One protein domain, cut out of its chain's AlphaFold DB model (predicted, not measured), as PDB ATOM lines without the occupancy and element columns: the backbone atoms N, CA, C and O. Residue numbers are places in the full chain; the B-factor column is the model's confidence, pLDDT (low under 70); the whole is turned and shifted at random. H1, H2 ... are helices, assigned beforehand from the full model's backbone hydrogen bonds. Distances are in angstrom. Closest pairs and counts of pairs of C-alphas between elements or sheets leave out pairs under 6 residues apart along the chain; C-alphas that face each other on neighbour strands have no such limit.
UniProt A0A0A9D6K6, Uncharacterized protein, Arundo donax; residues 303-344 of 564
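Overview. This is residues 303 to 344 of the 564 residues of an uncharacterized protein of Arundo donax (UniProt A0A0A9D6K6). The longer helix, H2, makes one end of a loose model and the short helix H1 the other, with a long winding link between them and no contact between the two helices. H1 sticks out with residues 303 to 308, and residues 310 to 316 of the link also stand free. The printed part has 42 residues with two named helices, H1 then H2, and no named strand; the class is all helix. The whole is loose, with a radius of gyration of the C-alphas of 12.2 A, and only just flat, spanning 35 by 24 by 10 A.

Along the chain. H2, residues 328 to 343, is 22.4 A long from C-alpha 328 at (-48.683, -24.994, 12.624) to C-alpha 343 at (-36.597, -7.606, 20.031). H1, residues 303 to 309, begins at C-alpha 303, (-43.150, -17.976, -13.306).

Arrangement. H2 and H1 are apart, with no C-alpha of the one within 8 A of the other. Each O i to N i+4 pair in H1 is within hydrogen-bond range; in H2, 10 of 12 are.

Size, cuts and confidence. The C-alphas of Glu 304 and Gln 344, the two farthest apart, are 37.3 A apart. The printed part has no cut. Residues 310 to 327 form a long link. Mean pLDDT of the printed part is 76.8; residues 325 and 337 to 344 are under 70.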
ATOM      1  N   SER A 303     -44.036 -19.127 -13.523       92.00
ATOM      2  CA  SER A 303     -43.150 -17.976 -13.306       92.00
ATOM      3  C   SER A 303     -43.887 -16.631 -13.288       92.00
ATOM      4  O   SER A 303     -43.486 -15.737 -12.558       92.00
ATOM      5  N   GLU A 304     -44.968 -16.471 -14.060       93.88
ATOM      6  CA  GLU A 304     -45.788 -15.247 -14.059       93.88
ATOM      7  C   GLU A 304     -46.578 -15.118 -12.755       93.88
ATOM      8  O   GLU A 304     -46.648 -14.036 -12.182       93.88
ATOM      9  N   ILE A 305     -47.147 -16.233 -12.285       93.38
ATOM     10  CA  ILE A 305     -47.872 -16.309 -11.013       93.38
ATOM     11  C   ILE A 305     -46.906 -16.009  -9.858       93.38
ATOM     12  O   ILE A 305     -47.185 -15.130  -9.049       93.38
ATOM     13  N   TRP A 306     -45.738 -16.655  -9.848       89.12
ATOM     14  CA  TRP A 306     -44.708 -16.468  -8.823       89.12
ATOM     15  C   TRP A 306     -44.125 -15.044  -8.789       89.12
ATOM     16  O   TRP A 306     -43.893 -14.505  -7.713       89.12
ATOM     17  N   MET A 307     -43.939 -14.388  -9.943       87.44
ATOM     18  CA  MET A 307     -43.522 -12.974  -9.988       87.44
ATOM     19  C   MET A 307     -44.578 -12.008  -9.433       87.44
ATOM     20  O   MET A 307     -44.222 -10.911  -9.017       87.44
ATOM     21  N   ILE A 308     -45.860 -12.381  -9.445       87.62
ATOM     22  CA  ILE A 308     -46.935 -11.577  -8.849       87.62
ATOM     23  C   ILE A 308     -47.010 -11.857  -7.349       87.62
ATOM     24  O   ILE A 308     -46.970 -10.921  -6.566       87.62
ATOM     25  N   GLU A 309     -47.020 -13.132  -6.963       84.25
ATOM     26  CA  GLU A 309     -46.974 -13.616  -5.578       84.25
ATOM     27  C   GLU A 309     -45.802 -13.015  -4.789       84.25
ATOM     28  O   GLU A 309     -45.999 -12.487  -3.702       84.25
ATOM     29  N   LYS A 310     -44.588 -13.014  -5.352       80.31
ATOM     30  CA  LYS A 310     -43.401 -12.391  -4.741       80.31
ATOM     31  C   LYS A 310     -43.247 -10.900  -5.080       80.31
ATOM     32  O   LYS A 310     -42.335 -10.254  -4.578       80.31
ATOM     33  N   GLY A 311     -44.139 -10.347  -5.902       75.75
ATOM     34  CA  GLY A 311     -44.254  -8.911  -6.176       75.75
ATOM     35  C   GLY A 311     -45.284  -8.185  -5.300       75.75
ATOM     36  O   GLY A 311     -45.427  -6.975  -5.446       75.75
ATOM     37  N   SER A 312     -46.004  -8.907  -4.434       70.94
ATOM     38  CA  SER A 312     -47.033  -8.393  -3.512       70.94
ATOM     39  C   SER A 312     -46.856  -8.928  -2.081       70.94
ATOM     40  O   SER A 312     -47.839  -9.215  -1.399       70.94
ATOM     41  N   LEU A 313     -45.611  -9.215  -1.705       74.62
ATOM     42  CA  LEU A 313     -45.221  -9.899  -0.471       74.62
ATOM     43  C   LEU A 313     -43.893  -9.296   0.027       74.62
ATOM     44  O   LEU A 313     -42.938 -10.011   0.305       74.62
ATOM     45  N   GLU A 314     -43.799  -7.965   0.009       75.69
ATOM     46  CA  GLU A 314     -42.552  -7.193  -0.012       75.69
ATOM     47  C   GLU A 314     -41.569  -7.567   1.113       75.69
ATOM     48  O   GLU A 314     -40.500  -8.110   0.830       75.69
ATOM     49  N   ASP A 315     -41.943  -7.321   2.372       71.44
ATOM     50  CA  ASP A 315     -41.176  -7.759   3.549       71.44
ATOM     51  C   ASP A 315     -41.642  -9.144   4.054       71.44
ATOM     52  O   ASP A 315     -40.862  -9.900   4.640       71.44
ATOM     53  N   ASP A 316     -42.890  -9.524   3.755       72.94
ATOM     54  CA  ASP A 316     -43.492 -10.808   4.139       72.94
ATOM     55  C   ASP A 316     -42.740 -12.020   3.548       72.94
ATOM     56  O   ASP A 316     -42.751 -13.096   4.142       72.94
ATOM     57  N   ILE A 317     -41.995 -11.853   2.443       79.31
ATOM     58  CA  ILE A 317     -41.047 -12.851   1.902       79.31
ATOM     59  C   ILE A 317     -40.048 -13.358   2.946       79.31
ATOM     60  O   ILE A 317     -39.588 -14.496   2.843       79.31
ATOM     61  N   PHE A 318     -39.689 -12.520   3.918       75.19
ATOM     62  CA  PHE A 318     -38.724 -12.844   4.968       75.19
ATOM     63  C   PHE A 318     -39.388 -13.296   6.277       75.19
ATOM     64  O   PHE A 318     -38.677 -13.721   7.188       75.19
ATOM     65  N   CYS A 319     -40.722 -13.221   6.354       73.75
ATOM     66  CA  CYS A 319     -41.535 -13.652   7.494       73.75
ATOM     67  C   CYS A 319     -42.274 -14.979   7.219       73.75
ATOM     68  O   CYS A 319     -42.574 -15.720   8.152       73.75
ATOM     69  N   GLU A 320     -42.564 -15.295   5.953       75.06
ATOM     70  CA  GLU A 320     -43.114 -16.582   5.524       75.06
ATOM     71  C   GLU A 320     -42.008 -17.662   5.472       75.06
ATOM     72  O   GLU A 320     -40.964 -17.445   4.843       75.06
ATOM     73  N   PRO A 321     -42.220 -18.871   6.032       77.88
ATOM     74  CA  PRO A 321     -41.310 -19.984   5.800       77.88
ATOM     75  C   PRO A 321     -41.178 -20.312   4.307       77.88
ATOM     76  O   PRO A 321     -42.165 -20.377   3.579       77.88
ATOM     77  N   ILE A 322     -39.968 -20.692   3.877       78.31
ATOM     78  CA  ILE A 322     -39.641 -21.149   2.504       78.31
ATOM     79  C   ILE A 322     -40.573 -22.282   2.002       78.31
ATOM     80  O   ILE A 322     -40.692 -22.517   0.798       78.31
ATOM     81  N   PHE A 323     -41.252 -22.977   2.918       76.44
ATOM     82  CA  PHE A 323     -42.285 -23.963   2.627       76.44
ATOM     83  C   PHE A 323     -43.629 -23.530   3.240       76.44
ATOM     84  O   PHE A 323     -43.875 -23.760   4.421       76.44
ATOM     85  N   SER A 324     -44.555 -23.017   2.431       71.12
ATOM     86  CA  SER A 324     -45.905 -22.585   2.853       71.12
ATOM     87  C   SER A 324     -46.840 -23.719   3.334       71.12
ATOM     88  O   SER A 324     -48.019 -23.493   3.587       71.12
ATOM     89  N   CYS A 325     -46.340 -24.958   3.436       63.19
ATOM     90  CA  CYS A 325     -47.100 -26.170   3.778       63.19
ATOM     91  C   CYS A 325     -46.605 -26.860   5.067       63.19
ATOM     92  O   CYS A 325     -46.821 -28.061   5.244       63.19
ATOM     93  N   LEU A 326     -45.883 -26.150   5.940       79.19
ATOM     94  CA  LEU A 326     -45.438 -26.692   7.229       79.19
ATOM     95  C   LEU A 326     -46.600 -26.755   8.232       79.19
ATOM     96  O   LEU A 326     -47.530 -25.953   8.182       79.19
ATOM     97  N   ALA A 327     -46.536 -27.709   9.163       82.75
ATOM     98  CA  ALA A 327     -47.497 -27.799  10.258       82.75
ATOM     99  C   ALA A 327     -47.416 -26.565  11.175       82.75
ATOM    100  O   ALA A 327     -46.344 -25.983  11.347       82.75
ATOM    101  N   GLU A 328     -48.536 -26.205  11.803       83.06
ATOM    102  CA  GLU A 328     -48.683 -24.994  12.624       83.06
ATOM    103  C   GLU A 328     -47.608 -24.869  13.720       83.06
ATOM    104  O   GLU A 328     -47.022 -23.805  13.896       83.06
ATOM    105  N   GLU A 329     -47.262 -25.970  14.395       85.44
ATOM    106  CA  GLU A 329     -46.189 -26.027  15.402       85.44
ATOM    107  C   GLU A 329     -44.818 -25.592  14.848       85.44
ATOM    108  O   GLU A 329     -44.052 -24.901  15.522       85.44
ATOM    109  N   LEU A 330     -44.515 -25.971  13.604       82.81
ATOM    110  CA  LEU A 330     -43.244 -25.686  12.939       82.81
ATOM    111  C   LEU A 330     -43.232 -24.284  12.305       82.81
ATOM    112  O   LEU A 330     -42.188 -23.633  12.295       82.81
ATOM    113  N   ASN A 331     -44.391 -23.786  11.865       82.19
ATOM    114  CA  ASN A 331     -44.573 -22.380  11.493       82.19
ATOM    115  C   ASN A 331     -44.357 -21.458  12.711       82.19
ATOM    116  O   ASN A 331     -43.577 -20.512  12.659       82.19
ATOM    117  N   ASN A 332     -44.946 -21.802  13.860       83.00
ATOM    118  CA  ASN A 332     -44.741 -21.078  15.117       83.00
ATOM    119  C   ASN A 332     -43.269 -21.098  15.583       83.00
ATOM    120  O   ASN A 332     -42.782 -20.100  16.116       83.00
ATOM    121  N   LEU A 333     -42.530 -22.192  15.349       84.38
ATOM    122  CA  LEU A 333     -41.087 -22.256  15.616       84.38
ATOM    123  C   LEU A 333     -40.266 -21.338  14.689       84.38
ATOM    124  O   LEU A 333     -39.311 -20.709  15.149       84.38
ATOM    125  N   HIS A 334     -40.644 -21.234  13.410       81.44
ATOM    126  CA  HIS A 334     -40.046 -20.282  12.472       81.44
ATOM    127  C   HIS A 334     -40.260 -18.845  12.965       81.44
ATOM    128  O   HIS A 334     -39.289 -18.162  13.288       81.44
ATOM    129  N   ASN A 335     -41.515 -18.435  13.156       79.12
ATOM    130  CA  ASN A 335     -41.895 -17.067  13.527       79.12
ATOM    131  C   ASN A 335     -41.221 -16.602  14.831       79.12
ATOM    132  O   ASN A 335     -40.627 -15.525  14.885       79.12
ATOM    133  N   ARG A 336     -41.202 -17.468  15.856       79.75
ATOM    134  CA  ARG A 336     -40.524 -17.214  17.138       79.75
ATOM    135  C   ARG A 336     -39.024 -16.933  16.989       79.75
ATOM    136  O   ARG A 336     -38.441 -16.237  17.817       79.75
ATOM    137  N   THR A 337     -38.378 -17.473  15.957       68.75
ATOM    138  CA  THR A 337     -36.947 -17.246  15.706       68.75
ATOM    139  C   THR A 337     -36.679 -15.816  15.220       68.75
ATOM    140  O   THR A 337     -35.658 -15.237  15.587       68.75
ATOM    141  N   TYR A 338     -37.605 -15.217  14.466       68.00
ATOM    142  CA  TYR A 338     -37.489 -13.843  13.960       68.00
ATOM    143  C   TYR A 338     -37.931 -12.799  14.997       68.00
ATOM    144  O   TYR A 338     -37.241 -11.794  15.164       68.00
ATOM    145  N   GLU A 339     -38.982 -13.080  15.776       65.00
ATOM    146  CA  GLU A 339     -39.434 -12.242  16.906       65.00
ATOM    147  C   GLU A 339     -38.284 -11.926  17.887       65.00
ATOM    148  O   GLU A 339     -38.091 -10.784  18.309       65.00
ATOM    149  N   ILE A 340     -37.448 -12.927  18.192       64.88
ATOM    150  CA  ILE A 340     -36.269 -12.778  19.060       64.88
ATOM    151  C   ILE A 340     -35.230 -11.812  18.457       64.88
ATOM    152  O   ILE A 340     -34.620 -11.033  19.192       64.88
ATOM    153  N   VAL A 341     -35.032 -11.832  17.135       61.25
ATOM    154  CA  VAL A 341     -34.057 -10.975  16.434       61.25
ATOM    155  C   VAL A 341     -34.537  -9.523  16.354       61.25
ATOM    156  O   VAL A 341     -33.723  -8.603  16.455       61.25
ATOM    157  N   GLU A 342     -35.843  -9.296  16.209       59.78
ATOM    158  CA  GLU A 342     -36.414  -7.948  16.199       59.78
ATOM    159  C   GLU A 342     -36.384  -7.302  17.593       59.78
ATOM    160  O   GLU A 342     -35.920  -6.167  17.736       59.78
ATOM    161  N   LEU A 343     -36.746  -8.053  18.641       60.09
ATOM    162  CA  LEU A 343     -36.597  -7.606  20.031       60.09
ATOM    163  C   LEU A 343     -35.133  -7.294  20.387       60.09
ATOM    164  O   LEU A 343     -34.871  -6.321  21.091       60.09
ATOM    165  N   GLN A 344     -34.167  -8.048  19.850       53.06
ATOM    166  CA  GLN A 344     -32.736  -7.788  20.056       53.06
ATOM    167  C   GLN A 344     -32.221  -6.525  19.328       53.06
ATOM    168  O   GLN A 344     -31.107  -6.074  19.602       53.06
TER     169      GLN A 344